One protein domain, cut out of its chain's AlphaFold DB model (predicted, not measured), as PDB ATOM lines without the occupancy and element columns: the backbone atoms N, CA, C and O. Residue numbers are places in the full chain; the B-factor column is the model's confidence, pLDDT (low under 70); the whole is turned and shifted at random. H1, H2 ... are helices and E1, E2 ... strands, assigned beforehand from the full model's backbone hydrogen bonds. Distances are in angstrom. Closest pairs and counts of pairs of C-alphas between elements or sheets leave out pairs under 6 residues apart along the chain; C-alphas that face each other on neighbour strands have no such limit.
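What this domain is: This is residues 4 to 54 and 103 to 172 of the 173 residues of an uncharacterized protein of Deltaproteobacteria bacterium ADurb.Bin135 (UniProt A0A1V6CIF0). A strongly twisted five-strand sheet forms the core, with H1 and H2 over one face and the short H4 over the other. The long strand E3 bends, and its end makes a hairpin with E4; long loops, residues 42 to 54 and 149 to 168, lie round the core. The printed part has 121 residues, in the order H1 E1 H2 E2 H3 H4 E3 E4 E5, class mixed helices and strands. The sheet is branched and mixed: E1 and E3, E1 and E5, and E2 and E3 are parallel, E3 and E4 antiparallel. It is compact, with a radius of gyration of the C-alphas of 13.9 A and spans of 42 by 29 by 25 A.

How they stand to each other: E3, residues 131 to 142, bends by 74 degrees at residue 138. E1, residues 22 to 27, lies on one side of it, with N 23 and O 133 2.8 A apart, within hydrogen-bond range. On the other side lie E2, residues 103 to 108 (N 107 and O 134, 2.8 A), and E4, residues 145 to 148 (N 140 and O 147, 2.9 A). E5, residues 169 to 171, is beside E1 on the side away from E3, with N 26 and O 170 2.8 A apart. H2, residues 29 to 41, is on the sheet at a height of 9.1 A, over E3; the closest C-alphas, of Tyr 29 and Pro 138, are 5.6 A apart. H1, residues 4 to 14, is on the same face; it and H2 are close but not clearly touching, C-alphas 7 and 39 being 6.8 A apart. H4, residues 121 to 126, is on the opposite face, only just over E3 with 3 of its C-alphas; C-alphas 123 and 133 are 7.6 A apart. E2, H3 and H4, and E3 form a strand-helix-strand unit, two parallel neighbour strands with helices between, its crossover right-handed. H3, residues 111 to 115, is only just not on the sheet, with 4 pairs of C-alphas within 10 A. In H1, H2, H3 and H4 every O i to N i+4 pair is within hydrogen-bond range.

Where its parts are: H1 begins at C-alpha 4 (88.132, -30.735, 68.531) and is 15.1 A long; H2 is 18.9 A. E3 is 30.0 A long, from C-alpha 131 (90.197, -27.579, 45.848). E1 is 17.0 A and E2 16.9 A. E5 ends at C-alpha 171 (89.643, -18.716, 66.678).

The domain as a whole: The C-alphas farthest apart, of Asp 46 and Asp 153, are 41.9 A apart. Residues 55 to 102 are not printed; the gap from C-alpha 54 to 103 is 14.1 A. E4 to E5 is a long link. Residues 153 to 155 have pLDDT under 70.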
ATOM      1  N   ALA A   4      89.063 -29.717  69.024       94.19
ATOM      2  CA  ALA A   4      88.132 -30.735  68.531       94.19
ATOM      3  C   ALA A   4      86.875 -30.129  67.879       94.19
ATOM      4  O   ALA A   4      86.410 -30.635  66.864       94.19
ATOM      5  N   GLU A   5      86.355 -29.023  68.419       96.00
ATOM      6  CA  GLU A   5      85.174 -28.340  67.872       96.00
ATOM      7  C   GLU A   5      85.485 -27.736  66.499       96.00
ATOM      8  O   GLU A   5      84.687 -27.850  65.573       96.00
ATOM      9  N   ILE A   6      86.669 -27.128  66.354       96.75
ATOM     10  CA  ILE A   6      87.130 -26.569  65.077       96.75
ATOM     11  C   ILE A   6      87.347 -27.688  64.053       96.75
ATOM     12  O   ILE A   6      86.951 -27.545  62.899       96.75
ATOM     13  N   ILE A   7      87.942 -28.814  64.461       96.00
ATOM     14  CA  ILE A   7      88.159 -29.971  63.580       96.00
ATOM     15  C   ILE A   7      86.823 -30.529  63.076       96.00
ATOM     16  O   ILE A   7      86.676 -30.761  61.877       96.00
ATOM     17  N   GLU A   8      85.831 -30.703  63.951       94.94
ATOM     18  CA  GLU A   8      84.505 -31.184  63.546       94.94
ATOM     19  C   GLU A   8      83.772 -30.178  62.648       94.94
ATOM     20  O   GLU A   8      83.208 -30.566  61.621       94.94
ATOM     21  N   ALA A   9      83.845 -28.880  62.960       95.12
ATOM     22  CA  ALA A   9      83.291 -27.834  62.103       95.12
ATOM     23  C   ALA A   9      83.932 -27.856  60.706       95.12
ATOM     24  O   ALA A   9      83.224 -27.830  59.696       95.12
ATOM     25  N   LEU A  10      85.259 -27.985  60.632       94.50
ATOM     26  CA  LEU A  10      85.993 -28.104  59.377       94.50
ATOM     27  C   LEU A  10      85.555 -29.343  58.585       94.50
ATOM     28  O   LEU A  10      85.277 -29.233  57.393       94.50
ATOM     29  N   ARG A  11      85.438 -30.511  59.232       93.31
ATOM     30  CA  ARG A  11      84.957 -31.752  58.593       93.31
ATOM     31  C   ARG A  11      83.555 -31.584  58.013       93.31
ATOM     32  O   ARG A  11      83.331 -31.982  56.873       93.31
ATOM     33  N   SER A  12      82.648 -30.953  58.758       92.62
ATOM     34  CA  SER A  12      81.289 -30.656  58.297       92.62
ATOM     35  C   SER A  12      81.278 -29.711  57.090       92.62
ATOM     36  O   SER A  12      80.617 -29.985  56.093       92.62
ATOM     37  N   LYS A  13      82.067 -28.630  57.104       91.88
ATOM     38  CA  LYS A  13      82.164 -27.726  55.943       91.88
ATOM     39  C   LYS A  13      82.755 -28.413  54.715       91.88
ATOM     40  O   LYS A  13      82.303 -28.197  53.595       91.88
ATOM     41  N   MET A  14      83.718 -29.298  54.936       88.62
ATOM     42  CA  MET A  14      84.327 -30.121  53.902       88.62
ATOM     43  C   MET A  14      83.419 -31.243  53.369       88.62
ATOM     44  O   MET A  14      83.756 -31.843  52.353       88.62
ATOM     45  N   SER A  15      82.286 -31.588  53.980       87.31
ATOM     46  CA  SER A  15      81.375 -32.560  53.348       87.31
ATOM     47  C   SER A  15      80.529 -31.937  52.237       87.31
ATOM     48  O   SER A  15      79.899 -32.667  51.478       87.31
ATOM     49  N   LEU A  16      80.513 -30.606  52.122       86.00
ATOM     50  CA  LEU A  16      79.791 -29.912  51.061       86.00
ATOM     51  C   LEU A  16      80.553 -30.053  49.727       86.00
ATOM     52  O   LEU A  16      81.756 -29.774  49.693       86.00
ATOM     53  N   PRO A  17      79.888 -30.499  48.644       74.56
ATOM     54  CA  PRO A  17      80.544 -30.808  47.372       74.56
ATOM     55  C   PRO A  17      80.890 -29.575  46.529       74.56
ATOM     56  O   PRO A  17      81.666 -29.695  45.592       74.56
ATOM     57  N   GLY A  18      80.323 -28.407  46.834       77.19
ATOM     58  CA  GLY A  18      80.589 -27.185  46.084       77.19
ATOM     59  C   GLY A  18      80.553 -25.941  46.959       77.19
ATOM     60  O   GLY A  18      79.963 -25.934  48.044       77.19
ATOM     61  N   GLY A  19      81.180 -24.879  46.458       79.75
ATOM     62  CA  GLY A  19      81.262 -23.582  47.112       79.75
ATOM     63  C   GLY A  19      82.695 -23.074  47.252       79.75
ATOM     64  O   GLY A  19      83.636 -23.582  46.647       79.75
ATOM     65  N   ARG A  20      82.847 -22.020  48.057       82.94
ATOM     66  CA  ARG A  20      84.162 -21.489  48.432       82.94
ATOM     67  C   ARG A  20      84.706 -22.327  49.579       82.94
ATOM     68  O   ARG A  20      84.105 -22.355  50.650       82.94
ATOM     69  N   HIS A  21      85.852 -22.958  49.369       91.75
ATOM     70  CA  HIS A  21      86.487 -23.846  50.341       91.75
ATOM     71  C   HIS A  21      87.783 -23.251  50.898       91.75
ATOM     72  O   HIS A  21      88.786 -23.948  51.061       91.75
ATOM     73  N   LEU A  22      87.750 -21.943  51.166       95.69
ATOM     74  CA  LEU A  22      88.795 -21.234  51.891       95.69
ATOM     75  C   LEU A  22      88.373 -21.105  53.356       95.69
ATOM     76  O   LEU A  22      87.345 -20.498  53.657       95.69
ATOM     77  N   TYR A  23      89.174 -21.678  54.244       96.69
ATOM     78  CA  TYR A  23      88.941 -21.723  55.683       96.69
ATOM     79  C   TYR A  23      90.080 -21.030  56.428       96.69
ATOM     80  O   TYR A  23      91.209 -20.987  55.935       96.69
ATOM     81  N   GLY A  24      89.817 -20.549  57.640       97.50
ATOM     82  CA  GLY A  24      90.833 -19.942  58.496       97.50
ATOM     83  C   GLY A  24      90.716 -20.386  59.949       97.50
ATOM     84  O   GLY A  24      89.616 -20.527  60.482       97.50
ATOM     85  N   VAL A  25      91.860 -20.576  60.600       98.12
ATOM     86  CA  VAL A  25      91.962 -20.761  62.050       98.12
ATOM     87  C   VAL A  25      92.929 -19.721  62.597       98.12
ATOM     88  O   VAL A  25      94.102 -19.717  62.234       98.12
ATOM     89  N   LEU A  26      92.407 -18.844  63.447       97.38
ATOM     90  CA  LEU A  26      93.128 -17.812  64.178       97.38
ATOM     91  C   LEU A  26      93.691 -18.374  65.482       97.38
ATOM     92  O   LEU A  26      93.084 -19.244  66.112       97.38
ATOM     93  N   GLY A  27      94.829 -17.844  65.904       95.88
ATOM     94  CA  GLY A  27      95.436 -18.136  67.194       95.88
ATOM     95  C   GLY A  27      96.842 -17.557  67.292       95.88
ATOM     96  O   GLY A  27      97.371 -17.006  66.334       95.88
ATOM     97  N   THR A  28      97.477 -17.713  68.447       94.44
ATOM     98  CA  THR A  28      98.913 -17.434  68.615       94.44
ATOM     99  C   THR A  28      99.754 -18.501  67.912       94.44
ATOM    100  O   THR A  28      99.291 -19.640  67.765       94.44
ATOM    101  N   TYR A  29     101.009 -18.200  67.558       94.38
ATOM    102  CA  TYR A  29     101.920 -19.195  66.967       94.38
ATOM    103  C   TYR A  29     101.977 -20.515  67.764       94.38
ATOM    104  O   TYR A  29     101.742 -21.572  67.171       94.38
ATOM    105  N   PRO A  30     102.165 -20.512  69.106       94.75
ATOM    106  CA  PRO A  30     102.197 -21.758  69.872       94.75
ATOM    107  C   PRO A  30     100.872 -22.527  69.854       94.75
ATOM    108  O   PRO A  30     100.869 -23.761  69.893       94.75
ATOM    109  N   SER A  31      99.733 -21.825  69.825       95.94
ATOM    110  CA  SER A  31      98.415 -22.469  69.769       95.94
ATOM    111  C   SER A  31      98.168 -23.130  68.411       95.94
ATOM    112  O   SER A  31      97.712 -24.272  68.366       95.94
ATOM    113  N   LEU A  32      98.563 -22.470  67.319       97.31
ATOM    114  CA  LEU A  32      98.446 -22.994  65.960       97.31
ATOM    115  C   LEU A  32      99.351 -24.208  65.750       97.31
ATOM    116  O   LEU A  32      98.913 -25.187  65.151       97.31
ATOM    117  N   ASP A  33     100.563 -24.205  66.308       95.94
ATOM    118  CA  ASP A  33     101.464 -25.363  66.263       95.94
ATOM    119  C   ASP A  33     100.894 -26.576  67.010       95.94
ATOM    120  O   ASP A  33     100.980 -27.716  66.539       95.94
ATOM    121  N   LYS A  34     100.285 -26.353  68.181       96.75
ATOM    122  CA  LYS A  34      99.590 -27.409  68.935       96.75
ATOM    123  C   LYS A  34      98.374 -27.922  68.165       96.75
ATOM    124  O   LYS A  34      98.204 -29.138  68.039       96.75
ATOM    125  N   PHE A  35      97.566 -27.019  67.618       97.94
ATOM    126  CA  PHE A  35      96.402 -27.354  66.807       97.94
ATOM    127  C   PHE A  35      96.799 -28.160  65.565       97.94
ATOM    128  O   PHE A  35      96.212 -29.205  65.301       97.94
ATOM    129  N   ALA A  36      97.852 -27.753  64.852       97.31
ATOM    130  CA  ALA A  36      98.366 -28.450  63.678       97.31
ATOM    131  C   ALA A  36      98.779 -29.899  63.976       97.31
ATOM    132  O   ALA A  36      98.555 -30.786  63.149       97.31
ATOM    133  N   LYS A  37      99.365 -30.165  65.152       96.12
ATOM    134  CA  LYS A  37      99.705 -31.532  65.582       96.12
ATOM    135  C   LYS A  37      98.448 -32.386  65.753       96.12
ATOM    136  O   LYS A  37      98.363 -33.447  65.141       96.12
ATOM    137  N   LYS A  38      97.446 -31.884  66.478       95.81
ATOM    138  CA  LYS A  38      96.163 -32.582  66.681       95.81
ATOM    139  C   LYS A  38      95.377 -32.763  65.385       95.81
ATOM    140  O   LYS A  38      94.817 -33.826  65.141       95.81
ATOM    141  N   LEU A  39      95.376 -31.756  64.516       96.12
ATOM    142  CA  LEU A  39      94.714 -31.824  63.218       96.12
ATOM    143  C   LEU A  39      95.275 -32.979  62.376       96.12
ATOM    144  O   LEU A  39      94.509 -33.723  61.775       96.12
ATOM    145  N   ARG A  40      96.597 -33.192  62.394       94.56
ATOM    146  CA  ARG A  40      97.257 -34.312  61.698       94.56
ATOM    147  C   ARG A  40      96.935 -35.693  62.281       94.56
ATOM    148  O   ARG A  40      97.095 -36.694  61.580       94.56
ATOM    149  N   GLU A  41      96.535 -35.762  63.547       93.81
ATOM    150  CA  GLU A  41      96.074 -36.996  64.198       93.81
ATOM    151  C   GLU A  41      94.615 -37.312  63.840       93.81
ATOM    152  O   GLU A  41      94.222 -38.480  63.810       93.81
ATOM    153  N   ALA A  42      93.830 -36.285  63.501       94.00
ATOM    154  CA  ALA A  42      92.449 -36.418  63.070       94.00
ATOM    155  C   ALA A  42      92.315 -36.947  61.631       94.00
ATOM    156  O   ALA A  42      93.246 -36.929  60.816       94.00
ATOM    157  N   LYS A  43      91.101 -37.409  61.313       92.75
ATOM    158  CA  LYS A  43      90.727 -37.890  59.981       92.75
ATOM    159  C   LYS A  43      89.699 -36.977  59.322       92.75
ATOM    160  O   LYS A  43      88.782 -36.475  59.968       92.75
ATOM    161  N   THR A  44      89.836 -36.802  58.020       88.25
ATOM    162  CA  THR A  44      88.850 -36.169  57.144       88.25
ATOM    163  C   THR A  44      87.602 -37.051  57.010       88.25
ATOM    164  O   THR A  44      87.544 -38.177  57.513       88.25
ATOM    165  N   THR A  45      86.554 -36.538  56.364       82.81
ATOM    166  CA  THR A  45      85.296 -37.276  56.145       82.81
ATOM    167  C   THR A  45      85.471 -38.513  55.262       82.81
ATOM    168  O   THR A  45      84.760 -39.490  55.456       82.81
ATOM    169  N   ASP A  46      86.462 -38.521  54.367       83.19
ATOM    170  CA  ASP A  46      86.862 -39.677  53.552       83.19
ATOM    171  C   ASP A  46      87.860 -40.613  54.266       83.19
ATOM    172  O   ASP A  46      88.455 -41.492  53.646       83.19
ATOM    173  N   GLY A  47      88.075 -40.433  55.575       84.75
ATOM    174  CA  GLY A  47      88.898 -41.315  56.408       84.75
ATOM    175  C   GLY A  47      90.413 -41.133  56.257       84.75
ATOM    176  O   GLY A  47      91.177 -41.800  56.966       84.75
ATOM    177  N   LYS A  48      90.863 -40.227  55.383       89.19
ATOM    178  CA  LYS A  48      92.279 -39.867  55.234       89.19
ATOM    179  C   LYS A  48      92.738 -38.995  56.399       89.19
ATOM    180  O   LYS A  48      91.940 -38.388  57.102       89.19
ATOM    181  N   LYS A  49      94.046 -38.937  56.639       93.00
ATOM    182  CA  LYS A  49      94.607 -37.984  57.606       93.00
ATOM    183  C   LYS A  49      94.650 -36.591  56.992       93.00
ATOM    184  O   LYS A  49      94.877 -36.460  55.789       93.00
ATOM    185  N   PHE A  50      94.504 -35.560  57.820       94.69
ATOM    186  CA  PHE A  50      94.799 -34.203  57.371       94.69
ATOM    187  C   PHE A  50      96.278 -34.081  56.959       94.69
ATOM    188  O   PHE A  50      97.153 -34.686  57.596       94.69
ATOM    189  N   PRO A  51      96.580 -33.317  55.895       94.75
ATOM    190  CA  PRO A  51      97.951 -33.120  55.448       94.75
ATOM    191  C   PRO A  51      98.761 -32.331  56.485       94.75
ATOM    192  O   PRO A  51      98.228 -31.697  57.394       94.75
ATOM    193  N   LYS A  52     100.086 -32.355  56.356       95.44
ATOM    194  CA  LYS A  52     100.944 -31.464  57.145       95.44
ATOM    195  C   LYS A  52     100.782 -30.023  56.628       95.44
ATOM    196  O   LYS A  52     100.768 -29.854  55.407       95.44
ATOM    197  N   PRO A  53     100.725 -29.004  57.506       97.25
ATOM    198  CA  PRO A  53     100.811 -27.614  57.078       97.25
ATOM    199  C   PRO A  53     102.072 -27.342  56.257       97.25
ATOM    200  O   PRO A  53     103.162 -27.831  56.575       97.25
ATOM    201  N   LEU A  54     101.901 -26.567  55.194       97.25
ATOM    202  CA  LEU A  54     102.958 -26.082  54.324       97.25
ATOM    203  C   LEU A  54     103.297 -24.647  54.724       97.25
ATOM    204  O   LEU A  54     102.403 -23.829  54.941       97.25
ATOM    205  N   GLY A 103      92.071 -31.605  46.385       87.62
ATOM    206  CA  GLY A 103      91.948 -31.945  47.799       87.62
ATOM    207  C   GLY A 103      92.226 -30.766  48.724       87.62
ATOM    208  O   GLY A 103      92.067 -29.605  48.354       87.62
ATOM    209  N   LEU A 104      92.611 -31.082  49.961       92.38
ATOM    210  CA  LEU A 104      92.926 -30.095  50.988       92.38
ATOM    211  C   LEU A 104      94.426 -29.816  51.032       92.38
ATOM    212  O   LEU A 104      95.223 -30.744  51.164       92.38
ATOM    213  N   ILE A 105      94.786 -28.537  51.045       95.56
ATOM    214  CA  ILE A 105      96.081 -28.064  51.528       95.56
ATOM    215  C   ILE A 105      95.889 -27.231  52.793       95.56
ATOM    216  O   ILE A 105      94.862 -26.579  52.990       95.56
ATOM    217  N   ILE A 106      96.893 -27.256  53.663       97.38
ATOM    218  CA  ILE A 106      96.931 -26.430  54.867       97.38
ATOM    219  C   ILE A 106      98.143 -25.518  54.739       97.38
ATOM    220  O   ILE A 106      99.248 -26.009  54.511       97.38
ATOM    221  N   LEU A 107      97.935 -24.213  54.860       98.19
ATOM    222  CA  LEU A 107      98.966 -23.189  54.741       98.19
ATOM    223  C   LEU A 107      99.235 -22.557  56.106       98.19
ATOM    224  O   LEU A 107      98.322 -22.338  56.896       98.19
ATOM    225  N   SER A 108     100.500 -22.272  56.369       97.88
ATOM    226  CA  SER A 108     101.020 -21.657  57.594       97.88
ATOM    227  C   SER A 108     102.170 -20.725  57.231       97.88
ATOM    228  O   SER A 108     102.688 -20.841  56.121       97.88
ATOM    229  N   GLN A 109     102.594 -19.861  58.159       95.25
ATOM    230  CA  GLN A 109     103.713 -18.928  57.953       95.25
ATOM    231  C   GLN A 109     103.516 -18.087  56.683       95.25
ATOM    232  O   GLN A 109     104.130 -18.359  55.650       95.25
ATOM    233  N   LEU A 110     102.564 -17.151  56.749       95.00
ATOM    234  CA  LEU A 110     102.117 -16.316  55.627       95.00
ATOM    235  C   LEU A 110     102.731 -14.908  55.647       95.00
ATOM    236  O   LEU A 110     102.297 -14.054  54.883       95.00
ATOM    237  N   GLU A 111     103.696 -14.653  56.528       92.50
ATOM    238  CA  GLU A 111     104.246 -13.330  56.839       92.50
ATOM    239  C   GLU A 111     104.730 -12.607  55.581       92.50
ATOM    240  O   GLU A 111     104.408 -11.436  55.397       92.50
ATOM    241  N   MET A 112     105.392 -13.312  54.654       91.62
ATOM    242  CA  MET A 112     105.858 -12.710  53.399       91.62
ATOM    243  C   MET A 112     104.710 -12.143  52.556       91.62
ATOM    244  O   MET A 112     104.880 -11.116  51.908       91.62
ATOM    245  N   LEU A 113     103.517 -12.747  52.580       93.38
ATOM    246  CA  LEU A 113     102.380 -12.197  51.834       93.38
ATOM    247  C   LEU A 113     101.969 -10.821  52.371       93.38
ATOM    248  O   LEU A 113     101.566  -9.961  51.597       93.38
ATOM    249  N   PHE A 114     102.077 -10.612  53.682       92.00
ATOM    250  CA  PHE A 114     101.701  -9.355  54.325       92.00
ATOM    251  C   PHE A 114     102.831  -8.328  54.275       92.00
ATOM    252  O   PHE A 114     102.572  -7.176  53.940       92.00
ATOM    253  N   ALA A 115     104.077  -8.747  54.514       89.00
ATOM    254  CA  ALA A 115     105.254  -7.885  54.435       89.00
ATOM    255  C   ALA A 115     105.388  -7.226  53.051       89.00
ATOM    256  O   ALA A 115     105.616  -6.021  52.951       89.00
ATOM    257  N   TYR A 116     105.137  -7.989  51.980       88.81
ATOM    258  CA  TYR A 116     105.162  -7.487  50.603       88.81
ATOM    259  C   TYR A 116     103.802  -6.981  50.092       88.81
ATOM    260  O   TYR A 116     103.677  -6.698  48.903       88.81
ATOM    261  N   HIS A 117     102.789  -6.848  50.959       89.00
ATOM    262  CA  HIS A 117     101.455  -6.336  50.611       89.00
ATOM    263  C   HIS A 117     100.808  -7.051  49.409       89.00
ATOM    264  O   HIS A 117     100.196  -6.430  48.539       89.00
ATOM    265  N   LEU A 118     100.955  -8.374  49.345       91.31
ATOM    266  CA  LEU A 118     100.453  -9.169  48.234       91.31
ATOM    267  C   LEU A 118      98.937  -9.359  48.291       91.31
ATOM    268  O   LEU A 118      98.338  -9.611  49.338       91.31
ATOM    269  N   GLU A 119      98.325  -9.340  47.112       89.38
ATOM    270  CA  GLU A 119      96.902  -9.608  46.932       89.38
ATOM    271  C   GLU A 119      96.553 -11.067  47.257       89.38
ATOM    272  O   GLU A 119      96.956 -12.014  46.577       89.38
ATOM    273  N   LEU A 120      95.707 -11.262  48.271       93.19
ATOM    274  CA  LEU A 120      95.299 -12.591  48.740       93.19
ATOM    275  C   LEU A 120      94.165 -13.213  47.906       93.19
ATOM    276  O   LEU A 120      93.760 -14.352  48.147       93.19
ATOM    277  N   ASN A 121      93.663 -12.497  46.895       90.94
ATOM    278  CA  ASN A 121      92.578 -12.948  46.019       90.94
ATOM    279  C   ASN A 121      92.881 -14.282  45.315       90.94
ATOM    280  O   ASN A 121      91.959 -15.063  45.068       90.94
ATOM    281  N   LEU A 122      94.159 -14.585  45.059       91.88
ATOM    282  CA  LEU A 122      94.578 -15.859  44.475       91.88
ATOM    283  C   LEU A 122      94.159 -17.065  45.338       91.88
ATOM    284  O   LEU A 122      93.702 -18.069  44.791       91.88
ATOM    285  N   LEU A 123      94.236 -16.959  46.672       94.75
ATOM    286  CA  LEU A 123      93.794 -18.019  47.588       94.75
ATOM    287  C   LEU A 123      92.309 -18.331  47.389       94.75
ATOM    288  O   LEU A 123      91.916 -19.494  47.345       94.75
ATOM    289  N   ARG A 124      91.487 -17.291  47.216       91.06
ATOM    290  CA  ARG A 124      90.045 -17.436  46.996       91.06
ATOM    291  C   ARG A 124      89.741 -18.073  45.644       91.06
ATOM    292  O   ARG A 124      88.876 -18.937  45.573       91.06
ATOM    293  N   THR A 125      90.447 -17.659  44.594       90.00
ATOM    294  CA  THR A 125      90.285 -18.221  43.245       90.00
ATOM    295  C   THR A 125      90.698 -19.691  43.193       90.00
ATOM    296  O   THR A 125      90.079 -20.474  42.481       90.00
ATOM    297  N   MET A 126      91.722 -20.085  43.955       90.62
ATOM    298  CA  MET A 126      92.214 -21.465  43.968       90.62
ATOM    299  C   MET A 126      91.421 -22.395  44.889       90.62
ATOM    300  O   MET A 126      91.417 -23.603  44.672       90.62
ATOM    301  N   ALA A 127      90.733 -21.857  45.895       91.12
ATOM    302  CA  ALA A 127      89.915 -22.612  46.841       91.12
ATOM    303  C   ALA A 127      88.454 -22.769  46.367       91.12
ATOM    304  O   ALA A 127      87.514 -22.372  47.068       91.12
ATOM    305  N   ALA A 128      88.271 -23.311  45.165       84.50
ATOM    306  CA  ALA A 128      86.966 -23.567  44.561       84.50
ATOM    307  C   ALA A 128      86.766 -25.060  44.266       84.50
ATOM    308  O   ALA A 128      87.723 -25.788  43.996       84.50
ATOM    309  N   ASP A 129      85.508 -25.498  44.294       80.88
ATOM    310  CA  ASP A 129      85.086 -26.859  43.945       80.88
ATOM    311  C   ASP A 129      85.840 -27.943  44.749       80.88
ATOM    312  O   ASP A 129      85.786 -27.987  45.978       80.88
ATOM    313  N   ASP A 130      86.599 -28.813  44.083       82.75
ATOM    314  CA  ASP A 130      87.342 -29.906  44.726       82.75
ATOM    315  C   ASP A 130      88.623 -29.447  45.450       82.75
ATOM    316  O   ASP A 130      89.339 -30.257  46.051       82.75
ATOM    317  N   SER A 131      88.955 -28.161  45.355       89.88
ATOM    318  CA  SER A 131      90.197 -27.579  45.848       89.88
ATOM    319  C   SER A 131      89.952 -26.776  47.118       89.88
ATOM    320  O   SER A 131      89.170 -25.828  47.141       89.88
ATOM    321  N   ARG A 132      90.627 -27.159  48.203       93.19
ATOM    322  CA  ARG A 132      90.349 -26.650  49.549       93.19
ATOM    323  C   ARG A 132      91.614 -26.133  50.199       93.19
ATOM    324  O   ARG A 132      92.656 -26.784  50.147       93.19
ATOM    325  N   ILE A 133      91.502 -24.994  50.865       96.38
ATOM    326  CA  ILE A 133      92.621 -24.348  51.541       96.38
ATOM    327  C   ILE A 133      92.204 -24.036  52.972       96.38
ATOM    328  O   ILE A 133      91.202 -23.366  53.203       96.38
ATOM    329  N   LEU A 134      92.994 -24.496  53.937       97.56
ATOM    330  CA  LEU A 134      92.916 -24.053  55.325       97.56
ATOM    331  C   LEU A 134      94.118 -23.164  55.640       97.56
ATOM    332  O   LEU A 134      95.258 -23.596  55.480       97.56
ATOM    333  N   LEU A 135      93.869 -21.954  56.126       98.25
ATOM    334  CA  LEU A 135      94.897 -21.029  56.590       98.25
ATOM    335  C   LEU A 135      95.054 -21.145  58.112       98.25
ATOM    336  O   LEU A 135      94.080 -20.998  58.850       98.25
ATOM    337  N   LEU A 136      96.276 -21.378  58.579       98.25
ATOM    338  CA  LEU A 136      96.666 -21.196  59.976       98.25
ATOM    339  C   LEU A 136      97.199 -19.775  60.114       98.25
ATOM    340  O   LEU A 136      98.248 -19.451  59.557       98.25
ATOM    341  N   LEU A 137      96.436 -18.927  60.793       96.81
ATOM    342  CA  LEU A 137      96.581 -17.480  60.778       96.81
ATOM    343  C   LEU A 137      97.037 -17.001  62.160       96.81
ATOM    344  O   LEU A 137      96.205 -16.940  63.068       96.81
ATOM    345  N   PRO A 138      98.330 -16.669  62.344       95.31
ATOM    346  CA  PRO A 138      98.809 -16.064  63.577       95.31
ATOM    347  C   PRO A 138      98.155 -14.694  63.724       95.31
ATOM    348  O   PRO A 138      98.530 -13.742  63.047       95.31
ATOM    349  N   GLY A 139      97.105 -14.610  64.524       93.94
ATOM    350  CA  GLY A 139      96.242 -13.444  64.536       93.94
ATOM    351  C   GLY A 139      95.088 -13.587  65.505       93.94
ATOM    352  O   GLY A 139      94.746 -14.689  65.932       93.94
ATOM    353  N   THR A 140      94.506 -12.448  65.861       92.31
ATOM    354  CA  THR A 140      93.424 -12.347  66.843       92.31
ATOM    355  C   THR A 140      92.347 -11.396  66.356       92.31
ATOM    356  O   THR A 140      92.592 -10.499  65.539       92.31
ATOM    357  N   ARG A 141      91.122 -11.593  66.840       91.44
ATOM    358  CA  ARG A 141      90.028 -10.662  66.562       91.44
ATOM    359  C   ARG A 141      90.090  -9.474  67.513       91.44
ATOM    360  O   ARG A 141      90.059  -9.638  68.727       91.44
ATOM    361  N   SER A 142      90.093  -8.266  66.957       87.88
ATOM    362  CA  SER A 142      90.032  -7.019  67.720       87.88
ATOM    363  C   SER A 142      89.177  -5.987  66.988       87.88
ATOM    364  O   SER A 142      89.394  -5.706  65.809       87.88
ATOM    365  N   GLY A 143      88.154  -5.446  67.660       82.38
ATOM    366  CA  GLY A 143      87.321  -4.361  67.121       82.38
ATOM    367  C   GLY A 143      86.625  -4.668  65.786       82.38
ATOM    368  O   GLY A 143      86.489  -3.778  64.950       82.38
ATOM    369  N   GLY A 144      86.231  -5.923  65.542       83.88
ATOM    370  CA  GLY A 144      85.605  -6.347  64.279       83.88
ATOM    371  C   GLY A 144      86.582  -6.529  63.110       83.88
ATOM    372  O   GLY A 144      86.156  -6.775  61.984       83.88
ATOM    373  N   ARG A 145      87.889  -6.426  63.369       91.00
ATOM    374  CA  ARG A 145      88.967  -6.723  62.422       91.00
ATOM    375  C   ARG A 145      89.797  -7.892  62.935       91.00
ATOM    376  O   ARG A 145      89.731  -8.258  64.108       91.00
ATOM    377  N   ILE A 146      90.580  -8.475  62.042       93.44
ATOM    378  CA  ILE A 146      91.552  -9.508  62.384       93.44
ATOM    379  C   ILE A 146      92.923  -8.870  62.280       93.44
ATOM    380  O   ILE A 146      93.315  -8.452  61.188       93.44
ATOM    381  N   ILE A 147      93.612  -8.789  63.411       93.19
ATOM    382  CA  ILE A 147      94.987  -8.309  63.487       93.19
ATOM    383  C   ILE A 147      95.895  -9.520  63.321       93.19
ATOM    384  O   ILE A 147      95.792 -10.487  64.078       93.19
ATOM    385  N   MET A 148      96.735  -9.478  62.298       94.31
ATOM    386  CA  MET A 148      97.703 -10.515  61.976       94.31
ATOM    387  C   MET A 148      99.039 -10.182  62.633       94.31
ATOM    388  O   MET A 148      99.434  -9.022  62.679       94.31
ATOM    389  N   PHE A 149      99.719 -11.218  63.112       91.38
ATOM    390  CA  PHE A 149     101.042 -11.160  63.734       91.38
ATOM    391  C   PHE A 149     101.145 -10.161  64.903       91.38
ATOM    392  O   PHE A 149     102.065  -9.353  64.933       91.38
ATOM    393  N   PRO A 150     100.231 -10.216  65.894       82.75
ATOM    394  CA  PRO A 150     100.196  -9.239  66.988       82.75
ATOM    395  C   PRO A 150     101.450  -9.251  67.876       82.75
ATOM    396  O   PRO A 150     101.664  -8.304  68.623       82.75
ATOM    397  N   ASP A 151     102.250 -10.318  67.804       78.06
ATOM    398  CA  ASP A 151     103.503 -10.475  68.549       78.06
ATOM    399  C   ASP A 151     104.723  -9.888  67.801       78.06
ATOM    400  O   ASP A 151     105.836  -9.949  68.322       78.06
ATOM    401  N   LEU A 152     104.550  -9.374  66.574       76.75
ATOM    402  CA  LEU A 152     105.609  -8.703  65.814       76.75
ATOM    403  C   LEU A 152     105.501  -7.185  66.002       76.75
ATOM    404  O   LEU A 152     104.441  -6.603  65.787       76.75
ATOM    405  N   ASP A 153     106.616  -6.540  66.349       64.06
ATOM    406  CA  ASP A 153     106.695  -5.078  66.497       64.06
ATOM    407  C   ASP A 153     106.545  -4.334  65.150       64.06
ATOM    408  O   ASP A 153     106.253  -3.135  65.104       64.06
ATOM    409  N   GLU A 154     106.726  -5.042  64.032       60.47
ATOM    410  CA  GLU A 154     106.654  -4.506  62.671       60.47
ATOM    411  C   GLU A 154     105.207  -4.403  62.172       60.47
ATOM    412  O   GLU A 154     104.744  -5.193  61.358       60.47
ATOM    413  N   GLY A 155     104.498  -3.373  62.631       60.00
ATOM    414  CA  GLY A 155     103.238  -2.930  62.033       60.00
ATOM    415  C   GLY A 155     102.015  -3.816  62.311       60.00
ATOM    416  O   GLY A 155     102.065  -5.032  62.453       60.00
ATOM    417  N   SER A 156     100.842  -3.181  62.363       75.06
ATOM    418  CA  SER A 156      99.571  -3.893  62.516       75.06
ATOM    419  C   SER A 156      99.059  -4.347  61.150       75.06
ATOM    420  O   SER A 156      98.337  -3.608  60.477       75.06
ATOM    421  N   TYR A 157      99.371  -5.577  60.753       89.88
ATOM    422  CA  TYR A 157      98.774  -6.183  59.566       89.88
ATOM    423  C   TYR A 157      97.317  -6.573  59.821       89.88
ATOM    424  O   TYR A 157      96.956  -7.041  60.900       89.88
ATOM    425  N   THR A 158      96.458  -6.418  58.814       92.06
ATOM    426  CA  THR A 158      95.046  -6.808  58.916       92.06
ATOM    427  C   THR A 158      94.666  -7.810  57.844       92.06
ATOM    428  O   THR A 158      94.968  -7.597  56.670       92.06
ATOM    429  N   LEU A 159      93.947  -8.869  58.219       93.75
ATOM    430  CA  LEU A 159      93.363  -9.779  57.235       93.75
ATOM    431  C   LEU A 159      92.209  -9.071  56.499       93.75
ATOM    432  O   LEU A 159      91.324  -8.526  57.168       93.75
ATOM    433  N   PRO A 160      92.151  -9.110  55.154       92.00
ATOM    434  CA  PRO A 160      91.011  -8.581  54.416       92.00
ATOM    435  C   PRO A 160      89.707  -9.257  54.857       92.00
ATOM    436  O   PRO A 160      89.584 -10.485  54.827       92.00
ATOM    437  N   SER A 161      88.714  -8.456  55.247       86.38
ATOM    438  CA  SER A 161      87.447  -8.929  55.836       86.38
ATOM    439  C   SER A 161      86.605  -9.803  54.902       86.38
ATOM    440  O   SER A 161      85.733 -10.538  55.353       86.38
ATOM    441  N   ASN A 162      86.862  -9.739  53.598       87.00
ATOM    442  CA  ASN A 162      86.163 -10.489  52.559       87.00
ATOM    443  C   ASN A 162      86.954 -11.702  52.035       87.00
ATOM    444  O   ASN A 162      86.491 -12.356  51.093       87.00
ATOM    445  N   LEU A 163      88.134 -11.992  52.600       92.50
ATOM    446  CA  LEU A 163      88.966 -13.113  52.166       92.50
ATOM    447  C   LEU A 163      88.326 -14.450  52.548       92.50
ATOM    448  O   LEU A 163      88.065 -15.284  51.682       92.50
ATOM    449  N   VAL A 164      88.051 -14.631  53.841       93.38
ATOM    450  CA  VAL A 164      87.437 -15.833  54.413       93.38
ATOM    451  C   VAL A 164      86.052 -15.463  54.926       93.38
ATOM    452  O   VAL A 164      85.893 -14.466  55.623       93.38
ATOM    453  N   ALA A 165      85.039 -16.254  54.581       91.75
ATOM    454  CA  ALA A 165      83.698 -16.030  55.108       91.75
ATOM    455  C   ALA A 165      83.660 -16.292  56.624       91.75
ATOM    456  O   ALA A 165      84.285 -17.228  57.112       91.75
ATOM    457  N   GLU A 166      82.873 -15.503  57.351       90.44
ATOM    458  CA  GLU A 166      82.824 -15.520  58.818       90.44
ATOM    459  C   GLU A 166      82.523 -16.911  59.404       90.44
ATOM    460  O   GLU A 166      83.149 -17.352  60.361       90.44
ATOM    461  N   ASN A 167      81.627 -17.668  58.768       91.31
ATOM    462  CA  ASN A 167      81.274 -19.034  59.166       91.31
ATOM    463  C   ASN A 167      82.288 -20.118  58.727       91.31
ATOM    464  O   ASN A 167      82.008 -21.310  58.880       91.31
ATOM    465  N   HIS A 168      83.420 -19.710  58.153       94.56
ATOM    466  CA  HIS A 168      84.574 -20.529  57.764       94.56
ATOM    467  C   HIS A 168      85.859 -20.085  58.478       94.56
ATOM    468  O   HIS A 168      86.950 -20.551  58.141       94.56
ATOM    469  N   LEU A 169      85.728 -19.179  59.449       95.81
ATOM    470  CA  LEU A 169      86.816 -18.633  60.233       95.81
ATOM    471  C   LEU A 169      86.572 -18.924  61.714       95.81
ATOM    472  O   LEU A 169      85.561 -18.517  62.281       95.81
ATOM    473  N   TRP A 170      87.523 -19.593  62.353       96.62
ATOM    474  CA  TRP A 170      87.458 -19.937  63.774       96.62
ATOM    475  C   TRP A 170      88.668 -19.385  64.515       96.62
ATOM    476  O   TRP A 170      89.704 -19.145  63.911       96.62
ATOM    477  N   GLU A 171      88.554 -19.202  65.826       96.62
ATOM    478  CA  GLU A 171      89.643 -18.716  66.678       96.62
ATOM    479  C   GLU A 171      89.884 -19.702  67.816       96.62
ATOM    480  O   GLU A 171      88.936 -20.134  68.486       96.62
ATOM    481  N   LEU A 172      91.142 -20.100  68.007       96.06
ATOM    482  CA  LEU A 172      91.581 -20.947  69.111       96.06
ATOM    483  C   LEU A 172      91.437 -20.182  70.431       96.06
ATOM    484  O   LEU A 172      91.701 -18.986  70.494       96.06
TER     485      LEU A 172